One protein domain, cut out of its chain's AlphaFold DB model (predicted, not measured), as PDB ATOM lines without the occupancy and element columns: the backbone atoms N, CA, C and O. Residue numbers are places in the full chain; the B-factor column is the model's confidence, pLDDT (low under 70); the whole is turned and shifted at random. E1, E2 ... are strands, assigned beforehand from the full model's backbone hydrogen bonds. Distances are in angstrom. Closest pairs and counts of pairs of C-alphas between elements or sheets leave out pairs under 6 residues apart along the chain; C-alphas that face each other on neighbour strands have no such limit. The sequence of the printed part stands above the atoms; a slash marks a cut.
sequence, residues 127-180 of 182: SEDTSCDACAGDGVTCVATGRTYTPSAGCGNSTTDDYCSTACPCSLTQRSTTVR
ATOM      1  N   SER A 127     198.942 218.012 130.034       93.38
ATOM      2  CA  SER A 127     198.543 219.085 130.938       93.38
ATOM      3  C   SER A 127     198.298 220.354 130.138       93.38
ATOM      4  O   SER A 127     199.124 220.710 129.299       93.38
ATOM      5  N   GLU A 128     197.196 221.026 130.442       94.62
ATOM      6  CA  GLU A 128     196.889 222.369 129.947       94.62
ATOM      7  C   GLU A 128     196.626 223.305 131.121       94.62
ATOM      8  O   GLU A 128     196.180 222.871 132.195       94.62
ATOM      9  N   ASP A 129     196.872 224.588 130.891       94.81
ATOM     10  CA  ASP A 129     196.502 225.644 131.815       94.81
ATOM     11  C   ASP A 129     195.047 226.041 131.554       94.81
ATOM     12  O   ASP A 129     194.653 226.366 130.441       94.81
ATOM     13  N   THR A 130     194.230 226.014 132.599       92.94
ATOM     14  CA  THR A 130     192.814 226.406 132.554       92.94
ATOM     15  C   THR A 130     192.591 227.869 132.931       92.94
ATOM     16  O   THR A 130     191.550 228.439 132.602       92.94
ATOM     17  N   SER A 131     193.553 228.491 133.618       91.69
ATOM     18  CA  SER A 131     193.556 229.924 133.912       91.69
ATOM     19  C   SER A 131     194.972 230.455 134.117       91.69
ATOM     20  O   SER A 131     195.842 229.751 134.634       91.69
ATOM     21  N   CYS A 132     195.164 231.724 133.748       92.31
ATOM     22  CA  CYS A 132     196.361 232.496 134.066       92.31
ATOM     23  C   CYS A 132     195.999 233.557 135.092       92.31
ATOM     24  O   CYS A 132     195.254 234.493 134.793       92.31
ATOM     25  N   ASP A 133     196.516 233.382 136.296       88.38
ATOM     26  CA  ASP A 133     196.297 234.290 137.407       88.38
ATOM     27  C   ASP A 133     197.292 235.462 137.342       88.38
ATOM     28  O   ASP A 133     198.087 235.602 136.406       88.38
ATOM     29  N   ALA A 134     197.224 236.357 138.329       84.88
ATOM     30  CA  ALA A 134     198.125 237.500 138.413       84.88
ATOM     31  C   ALA A 134     199.601 237.073 138.528       84.88
ATOM     32  O   ALA A 134     199.925 235.930 138.859       84.88
ATOM     33  N   CYS A 135     200.500 238.034 138.294       87.56
ATOM     34  CA  CYS A 135     201.925 237.844 138.539       87.56
ATOM     35  C   CYS A 135     202.154 237.326 139.961       87.56
ATOM     36  O   CYS A 135     201.538 237.811 140.917       87.56
ATOM     37  N   ALA A 136     203.073 236.375 140.095       87.44
ATOM     38  CA  ALA A 136     203.593 235.952 141.380       87.44
ATOM     39  C   ALA A 136     204.183 237.155 142.142       87.44
ATOM     40  O   ALA A 136     204.356 238.249 141.603       87.44
ATOM     41  N   GLY A 137     204.531 236.956 143.416       85.19
ATOM     42  CA  GLY A 137     205.088 238.022 144.262       85.19
ATOM     43  C   GLY A 137     206.387 238.660 143.737       85.19
ATOM     44  O   GLY A 137     206.793 239.697 144.252       85.19
ATOM     45  N   ASP A 138     207.019 238.068 142.720       85.44
ATOM     46  CA  ASP A 138     208.176 238.612 142.002       85.44
ATOM     47  C   ASP A 138     207.821 239.648 140.918       85.44
ATOM     48  O   ASP A 138     208.704 240.357 140.439       85.44
ATOM     49  N   GLY A 139     206.545 239.761 140.539       84.69
ATOM     50  CA  GLY A 139     206.061 240.684 139.514       84.69
ATOM     51  C   GLY A 139     206.429 240.314 138.072       84.69
ATOM     52  O   GLY A 139     206.197 241.129 137.179       84.69
ATOM     53  N   VAL A 140     206.993 239.127 137.820       86.81
ATOM     54  CA  VAL A 140     207.495 238.730 136.490       86.81
ATOM     55  C   VAL A 140     206.957 237.373 136.042       86.81
ATOM     56  O   VAL A 140     206.726 237.194 134.847       86.81
ATOM     57  N   THR A 141     206.724 236.434 136.959       89.25
ATOM     58  CA  THR A 141     206.270 235.077 136.625       89.25
ATOM     59  C   THR A 141     204.756 234.949 136.724       89.25
ATOM     60  O   THR A 141     204.144 235.398 137.690       89.25
ATOM     61  N   CYS A 142     204.143 234.304 135.733       89.69
ATOM     62  CA  CYS A 142     202.714 234.016 135.753       89.69
ATOM     63  C   CYS A 142     202.390 232.784 136.591       89.69
ATOM     64  O   CYS A 142     203.062 231.757 136.495       89.69
ATOM     65  N   VAL A 143     201.337 232.894 137.397       91.00
ATOM     66  CA  VAL A 143     200.762 231.764 138.127       91.00
ATOM     67  C   VAL A 143     199.691 231.129 137.245       91.00
ATOM     68  O   VAL A 143     198.814 231.825 136.741       91.00
ATOM     69  N   ALA A 144     199.777 229.816 137.034       92.75
ATOM     70  CA  ALA A 144     198.835 229.067 136.212       92.75
ATOM     71  C   ALA A 144     198.116 228.004 137.047       92.75
ATOM     72  O   ALA A 144     198.744 227.301 137.844       92.75
ATOM     73  N   THR A 145     196.809 227.860 136.829       93.31
ATOM     74  CA  THR A 145     196.041 226.713 137.323       93.31
ATOM     75  C   THR A 145     195.765 225.787 136.153       93.31
ATOM     76  O   THR A 145     195.160 226.203 135.166       93.31
ATOM     77  N   GLY A 146     196.173 224.524 136.263       93.69
ATOM     78  CA  GLY A 146     196.056 223.556 135.178       93.69
ATOM     79  C   GLY A 146     195.310 222.285 135.556       93.69
ATOM     80  O   GLY A 146     195.002 222.023 136.722       93.69
ATOM     81  N   ARG A 147     195.045 221.467 134.540       94.88
ATOM     82  CA  ARG A 147     194.490 220.117 134.688       94.88
ATOM     83  C   ARG A 147     195.245 219.133 133.811       94.88
ATOM     84  O   ARG A 147     195.881 219.516 132.835       94.88
ATOM     85  N   THR A 148     195.094 217.852 134.122       96.75
ATOM     86  CA  THR A 148     195.552 216.759 133.264       96.75
ATOM     87  C   THR A 148     194.352 216.105 132.590       96.75
ATOM     88  O   THR A 148     193.340 215.842 133.241       96.75
ATOM     89  N   TYR A 149     194.458 215.830 131.293       95.25
ATOM     90  CA  TYR A 149     193.416 215.149 130.528       95.25
ATOM     91  C   TYR A 149     194.013 214.255 129.441       95.25
ATOM     92  O   TYR A 149     195.195 214.329 129.106       95.25
ATOM     93  N   THR A 150     193.175 213.389 128.878       96.12
ATOM     94  CA  THR A 150     193.527 212.569 127.719       96.12
ATOM     95  C   THR A 150     193.012 213.242 126.443       96.12
ATOM     96  O   THR A 150     191.804 213.474 126.343       96.12
ATOM     97  N   PRO A 151     193.874 213.538 125.451       96.06
ATOM     98  CA  PRO A 151     193.448 214.198 124.222       96.06
ATOM     99  C   PRO A 151     192.360 213.431 123.462       96.06
ATOM    100  O   PRO A 151     192.434 212.210 123.271       96.06
ATOM    101  N   SER A 152     191.362 214.162 122.961       93.88
ATOM    102  CA  SER A 152     190.321 213.606 122.088       93.88
ATOM    103  C   SER A 152     190.881 213.244 120.709       93.88
ATOM    104  O   SER A 152     190.533 212.194 120.164       93.88
ATOM    105  N   ALA A 153     191.812 214.054 120.191       96.56
ATOM    106  CA  ALA A 153     192.515 213.808 118.936       96.56
ATOM    107  C   ALA A 153     193.202 212.429 118.920       96.56
ATOM    108  O   ALA A 153     193.627 211.901 119.953       96.56
ATOM    109  N   GLY A 154     193.259 211.806 117.741       96.69
ATOM    110  CA  GLY A 154     193.909 210.505 117.557       96.69
ATOM    111  C   GLY A 154     195.433 210.584 117.693       96.69
ATOM    112  O   GLY A 154     196.011 211.657 117.556       96.69
ATOM    113  N   CYS A 155     196.077 209.440 117.917       98.00
ATOM    114  CA  CYS A 155     197.536 209.322 117.984       98.00
ATOM    115  C   CYS A 155     198.219 209.907 116.743       98.00
ATOM    116  O   CYS A 155     197.737 209.722 115.626       98.00
ATOM    117  N   GLY A 156     199.315 210.634 116.944       97.31
ATOM    118  CA  GLY A 156     200.059 211.307 115.877       97.31
ATOM    119  C   GLY A 156     199.388 212.550 115.289       97.31
ATOM    120  O   GLY A 156     200.036 213.281 114.543       97.31
ATOM    121  N   ASN A 157     198.136 212.850 115.652       97.31
ATOM    122  CA  ASN A 157     197.499 214.113 115.292       97.31
ATOM    123  C   ASN A 157     197.842 215.211 116.299       97.31
ATOM    124  O   ASN A 157     198.215 214.949 117.445       97.31
ATOM    125  N   SER A 158     197.666 216.457 115.874       96.44
ATOM    126  CA  SER A 158     197.763 217.613 116.757       96.44
ATOM    127  C   SER A 158     196.508 217.771 117.613       96.44
ATOM    128  O   SER A 158     195.382 217.586 117.149       96.44
ATOM    129  N   THR A 159     196.716 218.171 118.857       95.69
ATOM    130  CA  THR A 159     195.716 218.744 119.751       95.69
ATOM    131  C   THR A 159     196.168 220.156 120.126       95.69
ATOM    132  O   THR A 159     197.353 220.476 120.017       95.69
ATOM    133  N   THR A 160     195.223 221.014 120.483       95.19
ATOM    134  CA  THR A 160     195.517 222.371 120.936       95.19
ATOM    135  C   THR A 160     195.327 222.394 122.436       95.19
ATOM    136  O   THR A 160     194.234 222.071 122.898       95.19
ATOM    137  N   ASP A 161     196.375 222.785 123.149       93.81
ATOM    138  CA  ASP A 161     196.377 222.911 124.599       93.81
ATOM    139  C   ASP A 161     196.499 224.397 124.949       93.81
ATOM    140  O   ASP A 161     197.279 225.134 124.323       93.81
ATOM    141  N   ASP A 162     195.749 224.833 125.953       94.31
ATOM    142  CA  ASP A 162     195.899 226.170 126.513       94.31
ATOM    143  C   ASP A 162     197.139 226.217 127.439       94.31
ATOM    144  O   ASP A 162     197.447 225.268 128.166       94.31
ATOM    145  N   TYR A 163     197.898 227.314 127.387       93.56
ATOM    146  CA  TYR A 163     199.105 227.543 128.186       93.56
ATOM    147  C   TYR A 163     199.237 229.019 128.565       93.56
ATOM    148  O   TYR A 163     198.953 229.913 127.761       93.56
ATOM    149  N   CYS A 164     199.707 229.295 129.772       93.88
ATOM    150  CA  CYS A 164     199.934 230.653 130.239       93.88
ATOM    151  C   CYS A 164     201.229 231.252 129.701       93.88
ATOM    152  O   CYS A 164     202.254 230.587 129.580       93.88
ATOM    153  N   SER A 165     201.217 232.553 129.408       90.69
ATOM    154  CA  SER A 165     202.443 233.281 129.089       90.69
ATOM    155  C   SER A 165     203.482 233.108 130.201       90.69
ATOM    156  O   SER A 165     203.163 233.042 131.385       90.69
ATOM    157  N   THR A 166     204.758 233.052 129.828       86.81
ATOM    158  CA  THR A 166     205.853 232.864 130.792       86.81
ATOM    159  C   THR A 166     206.242 234.154 131.517       86.81
ATOM    160  O   THR A 166     206.995 234.103 132.488       86.81
ATOM    161  N   ALA A 167     205.739 235.299 131.048       88.44
ATOM    162  CA  ALA A 167     206.033 236.622 131.578       88.44
ATOM    163  C   ALA A 167     204.771 237.489 131.672       88.44
ATOM    164  O   ALA A 167     203.823 237.325 130.896       88.44
ATOM    165  N   CYS A 168     204.805 238.440 132.603       89.19
ATOM    166  CA  CYS A 168     203.741 239.412 132.807       89.19
ATOM    167  C   CYS A 168     203.675 240.492 131.704       89.19
ATOM    168  O   CYS A 168     204.721 240.935 131.222       89.19
ATOM    169  N   PRO A 169     202.471 240.986 131.342       90.75
ATOM    170  CA  PRO A 169     201.156 240.604 131.872       90.75
ATOM    171  C   PRO A 169     200.721 239.199 131.428       90.75
ATOM    172  O   PRO A 169     200.951 238.803 130.288       90.75
ATOM    173  N   CYS A 170     200.088 238.462 132.344       91.06
ATOM    174  CA  CYS A 170     199.711 237.070 132.122       91.06
ATOM    175  C   CYS A 170     198.558 236.940 131.133       91.06
ATOM    176  O   CYS A 170     197.533 237.610 131.267       91.06
ATOM    177  N   SER A 171     198.725 236.071 130.140       92.19
ATOM    178  CA  SER A 171     197.704 235.785 129.138       92.19
ATOM    179  C   SER A 171     197.634 234.298 128.836       92.19
ATOM    180  O   SER A 171     198.647 233.599 128.845       92.19
ATOM    181  N   LEU A 172     196.420 233.822 128.570       93.31
ATOM    182  CA  LEU A 172     196.197 232.465 128.094       93.31
ATOM    183  C   LEU A 172     196.439 232.439 126.583       93.31
ATOM    184  O   LEU A 172     195.844 233.226 125.843       93.31
ATOM    185  N   THR A 173     197.327 231.559 126.137       92.25
ATOM    186  CA  THR A 173     197.632 231.328 124.724       92.25
ATOM    187  C   THR A 173     197.450 229.861 124.373       92.25
ATOM    188  O   THR A 173     197.346 229.013 125.251       92.25
ATOM    189  N   GLN A 174     197.443 229.555 123.080       93.31
ATOM    190  CA  GLN A 174     197.289 228.193 122.585       93.31
ATOM    191  C   GLN A 174     198.586 227.656 121.998       93.31
ATOM    192  O   GLN A 174     199.295 228.354 121.265       93.31
ATOM    193  N   ARG A 175     198.872 226.383 122.270       92.88
ATOM    194  CA  ARG A 175     199.966 225.635 121.652       92.88
ATOM    195  C   ARG A 175     199.426 224.373 120.997       92.88
ATOM    196  O   ARG A 175     198.609 223.664 121.567       92.88
ATOM    197  N   SER A 176     199.937 224.067 119.809       94.38
ATOM    198  CA  SER A 176     199.698 222.775 119.170       94.38
ATOM    199  C   SER A 176     200.696 221.741 119.692       94.38
ATOM    200  O   SER A 176     201.909 221.947 119.591       94.38
ATOM    201  N   THR A 177     200.193 220.635 120.233       93.12
ATOM    202  CA  THR A 177     200.983 219.496 120.714       93.12
ATOM    203  C   THR A 177     200.549 218.230 119.977       93.12
ATOM    204  O   THR A 177     199.364 218.006 119.743       93.12
ATOM    205  N   THR A 178     201.488 217.362 119.601       96.88
ATOM    206  CA  THR A 178     201.151 216.064 118.997       96.88
ATOM    207  C   THR A 178     200.748 215.055 120.069       96.88
ATOM    208  O   THR A 178     201.472 214.860 121.046       96.88
ATOM    209  N   VAL A 179     199.630 214.359 119.860       98.06
ATOM    210  CA  VAL A 179     199.180 213.274 120.739       98.06
ATOM    211  C   VAL A 179     200.139 212.094 120.621       98.06
ATOM    212  O   VAL A 179     200.266 211.485 119.557       98.06
ATOM    213  N   ARG A 180     200.802 211.762 121.729       98.38
ATOM    214  CA  ARG A 180     201.709 210.616 121.823       98.38
ATOM    215  C   ARG A 180     200.966 209.402 122.359       98.38
ATOM    216  O   ARG A 180     200.121 209.540 123.245       98.38
TER     217      ARG A 180
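This is residues 127 to 180 of the 182 residues of an uncharacterized protein of Deltaproteobacteria bacterium RBG_16_71_12 (UniProt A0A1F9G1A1). Two hairpins of strands, E1 with E2 and E3 with E4, run lengthwise through a slender rod, with E1 coming close to E3 between them. Their turns, residues 136 to 141 and 165 to 171, lie toward one end of the rod, and residues 150 to 157 join the hairpins at the other. The printed part has 54 residues and four named strands, E1, E2, E3 and E4 along the chain, in two antiparallel sheets of order E1 - E2 and E3 - E4, with no named helix. The class is all strand. The whole is loose, with a radius of gyration of the C-alphas of 12.8 A and spans of 40 by 16 by 13 A.

E1, residues 127 to 135, begins at C-alpha 127 (198.543, 219.085, 130.938), measures 20.5 A and bends by 67 degrees at residue 130. E2, residues 142 to 149, measures 21.7 A. E3, residues 158 to 164, measures 18.9 A. E4, residues 172 to 178, measures 19.4 A and ends at C-alpha 178 (201.151, 216.064, 118.997).

The hairpin of E1 and E2 is antiparallel at 162 degrees, with N 130 and O 145 within hydrogen-bond range at 2.7 A. The hairpin of E3 and E4 is antiparallel at 149 degrees, with N 161 and O 175 within hydrogen-bond range at 2.9 A. Between the hairpins, the closest C-alphas of E1 and E3 are those of Asp 129 and Tyr 163, 4.9 A apart. E2 and E4 are apart.

The C-alphas farthest apart, those of Gly 137 and Gly 154, are 39.9 A from each other. The three links between strands are short, and the printed part has no cut. The mean pLDDT of the printed part is 92.7, and no printed residue is under 70.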